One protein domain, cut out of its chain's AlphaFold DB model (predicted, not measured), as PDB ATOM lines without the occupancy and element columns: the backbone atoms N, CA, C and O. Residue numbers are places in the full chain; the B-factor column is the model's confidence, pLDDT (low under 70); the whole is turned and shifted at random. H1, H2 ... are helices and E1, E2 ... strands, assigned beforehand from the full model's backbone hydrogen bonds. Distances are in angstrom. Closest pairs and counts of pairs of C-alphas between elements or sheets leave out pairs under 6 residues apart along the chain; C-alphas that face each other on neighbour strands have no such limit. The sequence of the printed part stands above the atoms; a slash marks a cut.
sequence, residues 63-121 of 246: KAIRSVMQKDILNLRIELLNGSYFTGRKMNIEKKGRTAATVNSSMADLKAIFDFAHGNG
ATOM      1  N   LYS A  63     105.220 -11.903  -3.304       68.12
ATOM      2  CA  LYS A  63     105.298 -13.342  -3.597       68.12
ATOM      3  C   LYS A  63     104.087 -13.797  -4.407       68.12
ATOM      4  O   LYS A  63     104.269 -14.532  -5.375       68.12
ATOM      5  N   ALA A  64     102.882 -13.327  -4.073       69.44
ATOM      6  CA  ALA A  64     101.700 -13.554  -4.897       69.44
ATOM      7  C   ALA A  64     101.893 -12.978  -6.304       69.44
ATOM      8  O   ALA A  64     101.678 -13.702  -7.273       69.44
ATOM      9  N   ILE A  65     102.402 -11.746  -6.431       68.38
ATOM     10  CA  ILE A  65     102.687 -11.127  -7.739       68.38
ATOM     11  C   ILE A  65     103.681 -11.973  -8.550       68.38
ATOM     12  O   ILE A  65     103.441 -12.229  -9.727       68.38
ATOM     13  N   ARG A  66     104.760 -12.470  -7.927       73.19
ATOM     14  CA  ARG A  66     105.715 -13.384  -8.583       73.19
ATOM     15  C   ARG A  66     105.107 -14.719  -8.995       73.19
ATOM     16  O   ARG A  66     105.574 -15.317  -9.956       73.19
ATOM     17  N   SER A  67     104.109 -15.201  -8.258       82.75
ATOM     18  CA  SER A  67     103.440 -16.466  -8.566       82.75
ATOM     19  C   SER A  67     102.436 -16.359  -9.716       82.75
ATOM     20  O   SER A  67     102.040 -17.390 -10.257       82.75
ATOM     21  N   VAL A  68     102.038 -15.139 -10.106       85.56
ATOM     22  CA  VAL A  68     101.119 -14.931 -11.228       85.56
ATOM     23  C   VAL A  68     101.794 -15.351 -12.527       85.56
ATOM     24  O   VAL A  68     102.783 -14.762 -12.964       85.56
ATOM     25  N   MET A  69     101.208 -16.341 -13.190       89.19
ATOM     26  CA  MET A  69     101.622 -16.784 -14.512       89.19
ATOM     27  C   MET A  69     100.714 -16.208 -15.598       89.19
ATOM     28  O   MET A  69      99.573 -15.804 -15.369       89.19
ATOM     29  N   GLN A  70     101.190 -16.258 -16.844       90.62
ATOM     30  CA  GLN A  70     100.411 -15.828 -18.009       90.62
ATOM     31  C   GLN A  70      99.050 -16.546 -18.116       90.62
ATOM     32  O   GLN A  70      98.065 -15.945 -18.549       90.62
ATOM     33  N   LYS A  71      98.966 -17.814 -17.683       92.31
ATOM     34  CA  LYS A  71      97.707 -18.578 -17.643       92.31
ATOM     35  C   LYS A  71      96.668 -17.940 -16.710       92.31
ATOM     36  O   LYS A  71      95.486 -17.937 -17.037       92.31
ATOM     37  N   ASP A  72      97.096 -17.362 -15.590       91.69
ATOM     38  CA  ASP A  72      96.199 -16.773 -14.591       91.69
ATOM     39  C   ASP A  72      95.625 -15.461 -15.129       91.69
ATOM     40  O   ASP A  72      94.428 -15.207 -15.037       91.69
ATOM     41  N   ILE A  73      96.459 -14.686 -15.826       92.69
ATOM     42  CA  ILE A  73      96.044 -13.494 -16.571       92.69
ATOM     43  C   ILE A  73      95.050 -13.842 -17.696       92.69
ATOM     44  O   ILE A  73      94.090 -13.109 -17.950       92.69
ATOM     45  N   LEU A  74      95.276 -14.946 -18.413       93.44
ATOM     46  CA  LEU A  74      94.356 -15.441 -19.441       93.44
ATOM     47  C   LEU A  74      93.014 -15.871 -18.835       93.44
ATOM     48  O   LEU A  74      91.973 -15.493 -19.373       93.44
ATOM     49  N   ASN A  75      93.035 -16.580 -17.707       93.50
ATOM     50  CA  ASN A  75      91.833 -16.972 -16.973       93.50
ATOM     51  C   ASN A  75      91.056 -15.748 -16.479       93.50
ATOM     52  O   ASN A  75      89.857 -15.657 -16.727       93.50
ATOM     53  N   LEU A  76      91.745 -14.759 -15.900       91.75
ATOM     54  CA  LEU A  76      91.139 -13.491 -15.502       91.75
ATOM     55  C   LEU A  76      90.480 -12.794 -16.695       91.75
ATOM     56  O   LEU A  76      89.366 -12.301 -16.589       91.75
ATOM     57  N   ARG A  77      91.120 -12.775 -17.869       94.38
ATOM     58  CA  ARG A  77      90.518 -12.190 -19.079       94.38
ATOM     59  C   ARG A  77      89.230 -12.905 -19.489       94.38
ATOM     60  O   ARG A  77      88.281 -12.239 -19.895       94.38
ATOM     61  N   ILE A  78      89.198 -14.236 -19.400       93.19
ATOM     62  CA  ILE A  78      88.004 -15.048 -19.682       93.19
ATOM     63  C   ILE A  78      86.906 -14.736 -18.662       93.19
ATOM     64  O   ILE A  78      85.755 -14.533 -19.046       93.19
ATOM     65  N   GLU A  79      87.255 -14.627 -17.383       93.19
ATOM     66  CA  GLU A  79      86.331 -14.236 -16.320       93.19
ATOM     67  C   GLU A  79      85.805 -12.809 -16.523       93.19
ATOM     68  O   GLU A  79      84.611 -12.559 -16.394       93.19
ATOM     69  N   LEU A  80      86.647 -11.861 -16.932       92.12
ATOM     70  CA  LEU A  80      86.208 -10.505 -17.244       92.12
ATOM     71  C   LEU A  80      85.240 -10.484 -18.436       92.12
ATOM     72  O   LEU A  80      84.294  -9.692 -18.429       92.12
ATOM     73  N   LEU A  81      85.462 -11.339 -19.439       93.12
ATOM     74  CA  LEU A  81      84.619 -11.453 -20.631       93.12
ATOM     75  C   LEU A  81      83.276 -12.132 -20.366       93.12
ATOM     76  O   LEU A  81      82.278 -11.693 -20.930       93.12
ATOM     77  N   ASN A  82      83.248 -13.175 -19.536       93.31
ATOM     78  CA  ASN A  82      82.090 -14.069 -19.414       93.31
ATOM     79  C   ASN A  82      81.459 -14.082 -18.016       93.31
ATOM     80  O   ASN A  82      80.290 -14.438 -17.868       93.31
ATOM     81  N   GLY A  83      82.225 -13.719 -16.994       89.88
ATOM     82  CA  GLY A  83      81.811 -13.733 -15.598       89.88
ATOM     83  C   GLY A  83      80.830 -12.618 -15.252       89.88
ATOM     84  O   GLY A  83      80.667 -11.630 -15.980       89.88
ATOM     85  N   SER A  84      80.170 -12.788 -14.111       88.50
ATOM     86  CA  SER A  84      79.281 -11.775 -13.553       88.50
ATOM     87  C   SER A  84      80.074 -10.672 -12.855       88.50
ATOM     88  O   SER A  84      81.138 -10.890 -12.281       88.50
ATOM     89  N   TYR A  85      79.544  -9.459 -12.894       83.38
ATOM     90  CA  TYR A  85      80.031  -8.335 -12.114       83.38
ATOM     91  C   TYR A  85      78.867  -7.464 -11.685       83.38
ATOM     92  O   TYR A  85      77.832  -7.400 -12.347       83.38
ATOM     93  N   PHE A  86      79.055  -6.765 -10.578       81.75
ATOM     94  CA  PHE A  86      78.042  -5.882 -10.037       81.75
ATOM     95  C   PHE A  86      78.330  -4.432 -10.429       81.75
ATOM     96  O   PHE A  86      79.481  -4.017 -10.547       81.75
ATOM     97  N   THR A  87      77.276  -3.661 -10.671       81.00
ATOM     98  CA  THR A  87      77.340  -2.238 -11.017       81.00
ATOM     99  C   THR A  87      76.223  -1.463 -10.313       81.00
ATOM    100  O   THR A  87      75.340  -2.042  -9.680       81.00
ATOM    101  N   GLY A  88      76.255  -0.134 -10.434       73.50
ATOM    102  CA  GLY A  88      75.311   0.786  -9.800       73.50
ATOM    103  C   GLY A  88      75.869   1.373  -8.504       73.50
ATOM    104  O   GLY A  88      76.834   0.860  -7.946       73.50
ATOM    105  N   ARG A  89      75.255   2.456  -8.006       66.19
ATOM    106  CA  ARG A  89      75.733   3.190  -6.812       66.19
ATOM    107  C   ARG A  89      75.870   2.320  -5.553       66.19
ATOM    108  O   ARG A  89      76.597   2.703  -4.648       66.19
ATOM    109  N   LYS A  90      75.181   1.173  -5.490       73.12
ATOM    110  CA  LYS A  90      75.238   0.209  -4.379       73.12
ATOM    111  C   LYS A  90      75.701  -1.191  -4.801       73.12
ATOM    112  O   LYS A  90      75.449  -2.139  -4.071       73.12
ATOM    113  N   MET A  91      76.325  -1.340  -5.977       74.19
ATOM    114  CA  MET A  91      76.753  -2.648  -6.509       74.19
ATOM    115  C   MET A  91      75.620  -3.691  -6.524       74.19
ATOM    116  O   MET A  91      75.824  -4.866  -6.248       74.19
ATOM    117  N   ASN A  92      74.399  -3.248  -6.811       80.62
ATOM    118  CA  ASN A  92      73.185  -4.051  -6.684       80.62
ATOM    119  C   ASN A  92      72.655  -4.572  -8.025       80.62
ATOM    120  O   ASN A  92      71.649  -5.273  -8.053       80.62
ATOM    121  N   ILE A  93      73.290  -4.207  -9.137       84.00
ATOM    122  CA  ILE A  93      72.888  -4.643 -10.473       84.00
ATOM    123  C   ILE A  93      73.915  -5.651 -10.961       84.00
ATOM    124  O   ILE A  93      75.039  -5.269 -11.286       84.00
ATOM    125  N   GLU A  94      73.533  -6.920 -11.032       90.12
ATOM    126  CA  GLU A  94      74.361  -7.949 -11.653       90.12
ATOM    127  C   GLU A  94      74.324  -7.804 -13.180       90.12
ATOM    128  O   GLU A  94      73.267  -7.666 -13.799       90.12
ATOM    129  N   LYS A  95      75.497  -7.838 -13.804       88.94
ATOM    130  CA  LYS A  95      75.673  -7.908 -15.250       88.94
ATOM    131  C   LYS A  95      76.601  -9.059 -15.585       88.94
ATOM    132  O   LYS A  95      77.578  -9.295 -14.884       88.94
ATOM    133  N   LYS A  96      76.334  -9.732 -16.700       90.75
ATOM    134  CA  LYS A  96      77.213 -10.767 -17.244       90.75
ATOM    135  C   LYS A  96      78.083 -10.210 -18.352       90.75
ATOM    136  O   LYS A  96      77.566  -9.605 -19.287       90.75
ATOM    137  N   GLY A  97      79.376 -10.479 -18.240       89.94
ATOM    138  CA  GLY A  97      80.374 -10.209 -19.257       89.94
ATOM    139  C   GLY A  97      80.653  -8.730 -19.510       89.94
ATOM    140  O   GLY A  97      79.769  -7.870 -19.539       89.94
ATOM    141  N   ARG A  98      81.929  -8.399 -19.700       91.31
ATOM    142  CA  ARG A  98      82.364  -7.041 -20.047       91.31
ATOM    143  C   ARG A  98      82.651  -6.938 -21.538       91.31
ATOM    144  O   ARG A  98      83.042  -7.901 -22.192       91.31
ATOM    145  N   THR A  99      82.506  -5.730 -22.085       91.00
ATOM    146  CA  THR A  99      82.873  -5.477 -23.485       91.00
ATOM    147  C   THR A  99      84.377  -5.653 -23.693       91.00
ATOM    148  O   THR A  99      85.168  -5.348 -22.798       91.00
ATOM    149  N   ALA A 100      84.795  -6.042 -24.900       92.81
ATOM    150  CA  ALA A 100      86.215  -6.147 -25.246       92.81
ATOM    151  C   ALA A 100      86.990  -4.840 -24.986       92.81
ATOM    152  O   ALA A 100      88.161  -4.882 -24.624       92.81
ATOM    153  N   ALA A 101      86.345  -3.675 -25.134       91.62
ATOM    154  CA  ALA A 101      86.952  -2.386 -24.810       91.62
ATOM    155  C   ALA A 101      87.253  -2.258 -23.309       91.62
ATOM    156  O   ALA A 101      88.383  -1.939 -22.954       91.62
ATOM    157  N   THR A 102      86.279  -2.568 -22.449       91.00
ATOM    158  CA  THR A 102      86.445  -2.550 -20.988       91.00
ATOM    159  C   THR A 102      87.495  -3.556 -20.529       91.00
ATOM    160  O   THR A 102      88.366  -3.203 -19.743       91.00
ATOM    161  N   VAL A 103      87.451  -4.789 -21.051       93.81
ATOM    162  CA  VAL A 103      88.455  -5.816 -20.732       93.81
ATOM    163  C   VAL A 103      89.841  -5.332 -21.137       93.81
ATOM    164  O   VAL A 103      90.753  -5.374 -20.324       93.81
ATOM    165  N   ASN A 104      90.002  -4.793 -22.348       95.12
ATOM    166  CA  ASN A 104      91.281  -4.243 -22.791       95.12
ATOM    167  C   ASN A 104      91.802  -3.119 -21.885       95.12
ATOM    168  O   ASN A 104      93.009  -3.067 -21.677       95.12
ATOM    169  N   SER A 105      90.938  -2.251 -21.345       93.06
ATOM    170  CA  SER A 105      91.354  -1.241 -20.363       93.06
ATOM    171  C   SER A 105      91.911  -1.892 -19.096       93.06
ATOM    172  O   SER A 105      93.040  -1.603 -18.722       93.06
ATOM    173  N   SER A 106      91.196  -2.855 -18.504       90.81
ATOM    174  CA  SER A 106      91.689  -3.582 -17.324       90.81
ATOM    175  C   SER A 106      92.993  -4.341 -17.598       90.81
ATOM    176  O   SER A 106      93.898  -4.349 -16.768       90.81
ATOM    177  N   MET A 107      93.125  -4.956 -18.779       94.12
ATOM    178  CA  MET A 107      94.365  -5.626 -19.182       94.12
ATOM    179  C   MET A 107      95.510  -4.628 -19.412       94.12
ATOM    180  O   MET A 107      96.663  -4.984 -19.199       94.12
ATOM    181  N   ALA A 108      95.222  -3.397 -19.847       93.50
ATOM    182  CA  ALA A 108      96.228  -2.348 -19.999       93.50
ATOM    183  C   ALA A 108      96.745  -1.860 -18.637       93.50
ATOM    184  O   ALA A 108      97.954  -1.713 -18.479       93.50
ATOM    185  N   ASP A 109      95.860  -1.705 -17.649       87.69
ATOM    186  CA  ASP A 109      96.248  -1.357 -16.277       87.69
ATOM    187  C   ASP A 109      97.141  -2.450 -15.668       87.69
ATOM    188  O   ASP A 109      98.222  -2.168 -15.151       87.69
ATOM    189  N   LEU A 110      96.751  -3.724 -15.818       89.56
ATOM    190  CA  LEU A 110      97.585  -4.859 -15.404       89.56
ATOM    191  C   LEU A 110      98.929  -4.871 -16.131       89.56
ATOM    192  O   LEU A 110      99.961  -5.112 -15.513       89.56
ATOM    193  N   LYS A 111      98.938  -4.578 -17.436       92.25
ATOM    194  CA  LYS A 111     100.179  -4.497 -18.206       92.25
ATOM    195  C   LYS A 111     101.110  -3.436 -17.631       92.25
ATOM    196  O   LYS A 111     102.278  -3.740 -17.436       92.25
ATOM    197  N   ALA A 112     100.599  -2.250 -17.302       87.06
ATOM    198  CA  ALA A 112     101.399  -1.192 -16.694       87.06
ATOM    199  C   ALA A 112     102.003  -1.627 -15.345       87.06
ATOM    200  O   ALA A 112     103.188  -1.399 -15.110       87.06
ATOM    201  N   ILE A 113     101.229  -2.318 -14.500       85.69
ATOM    202  CA  ILE A 113     101.706  -2.839 -13.207       85.69
ATOM    203  C   ILE A 113     102.840  -3.857 -13.401       85.69
ATOM    204  O   ILE A 113     103.884  -3.749 -12.757       85.69
ATOM    205  N   PHE A 114     102.664  -4.840 -14.290       89.12
ATOM    206  CA  PHE A 114     103.668  -5.886 -14.519       89.12
ATOM    207  C   PHE A 114     104.894  -5.382 -15.294       89.12
ATOM    208  O   PHE A 114     106.007  -5.818 -15.005       89.12
ATOM    209  N   ASP A 115     104.719  -4.448 -16.235       89.75
ATOM    210  CA  ASP A 115     105.826  -3.785 -16.933       89.75
ATOM    211  C   ASP A 115     106.688  -3.006 -15.933       89.75
ATOM    212  O   ASP A 115     107.910  -3.147 -15.927       89.75
ATOM    213  N   PHE A 116     106.057  -2.253 -15.031       84.81
ATOM    214  CA  PHE A 116     106.742  -1.540 -13.960       84.81
ATOM    215  C   PHE A 116     107.468  -2.488 -12.998       84.81
ATOM    216  O   PHE A 116     108.631  -2.259 -12.660       84.81
ATOM    217  N   ALA A 117     106.811  -3.578 -12.590       82.25
ATOM    218  CA  ALA A 117     107.411  -4.556 -11.694       82.25
ATOM    219  C   ALA A 117     108.611  -5.274 -12.319       82.25
ATOM    220  O   ALA A 117     109.604  -5.529 -11.639       82.25
ATOM    221  N   HIS A 118     108.542  -5.580 -13.613       87.12
ATOM    222  CA  HIS A 118     109.643  -6.205 -14.331       87.12
ATOM    223  C   HIS A 118     110.792  -5.222 -14.587       87.12
ATOM    224  O   HIS A 118     111.942  -5.553 -14.308       87.12
ATOM    225  N   GLY A 119     110.490  -3.995 -15.026       84.88
ATOM    226  CA  GLY A 119     111.493  -2.957 -15.288       84.88
ATOM    227  C   GLY A 119     112.319  -2.569 -14.056       84.88
ATOM    228  O   GLY A 119     113.482  -2.214 -14.192       84.88
ATOM    229  N   ASN A 120     111.746  -2.709 -12.857       80.38
ATOM    230  CA  ASN A 120     112.428  -2.476 -11.578       80.38
ATOM    231  C   ASN A 120     112.969  -3.763 -10.915       80.38
ATOM    232  O   ASN A 120     113.372  -3.743  -9.752       80.38
ATOM    233  N   GLY A 121     112.943  -4.907 -11.608       80.38
ATOM    234  CA  GLY A 121     113.495  -6.171 -11.102       80.38
ATOM    235  C   GLY A 121     112.725  -6.800  -9.931       80.38
ATOM    236  O   GLY A 121     113.263  -7.628  -9.194       80.38
TER     237      GLY A 121
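Overview. This is residues 63 to 121 of the 246 residues of the protein "Excisionase family protein" of Pantoea sp. WMus005 (UniProt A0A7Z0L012). A small two-stranded hairpin, E1 and E2, caps one end of a narrow V of two helices, H2 and H3, which run opposite ways and come together near the hairpin. The short helix H1 lies toward the open end of the V, near H3. The printed part has 59 residues, with three named helices and two named strands in the order H1, H2, E1, E2, H3; the sheet, E1 - E2, is antiparallel, and the class is mostly helix. The whole is loose, with a radius of gyration of the C-alphas of 13.7 A, and elongated, spanning 41 by 23 by 22 A.

Arrangement. E1, residues 84 to 87, and E2, residues 93 to 96, form an antiparallel hairpin, their directions at 145 degrees. N 85 and O 95 are 2.8 A apart and N 93 and O 87 are 3.0 A apart, both within hydrogen-bond range. H2, residues 70 to 82, touches H3, residues 100 to 119, at a shallow tilt of 22 degrees, opposite ways; the closest C-alphas, of Leu 80 and Val 103, are 6.3 A apart. H2 touches H3 with residues 77 to 81 alone, and H3 touches H2 with residues 100 to 107 alone. H1, residues 63 to 67, is near H3, with 5 pairs of C-alphas within 10 A, and apart from H2, E1 and E2. Every O i to N i+4 pair is within hydrogen-bond range in H1, H2 and H3.

Along the chain. E1 and E2 are each 10.1 A long from first to last C-alpha. H3 is 27.4 A long, from C-alpha 100 at (86.215, -6.147, -25.246) to C-alpha 119 at (111.493, -2.957, -15.288). H2 is 18.5 A long and H1 6.2 A, beginning at C-alpha 63 at (105.298, -13.342, -3.597).

Size, cuts and confidence. The two C-alphas farthest apart, of Ile 93 and Gly 121, are 40.6 A apart. The printed part has no cut, and the four links are tight. Mean pLDDT of the printed part is 86.7; residues 63 to 65 and residue 89 are under 70.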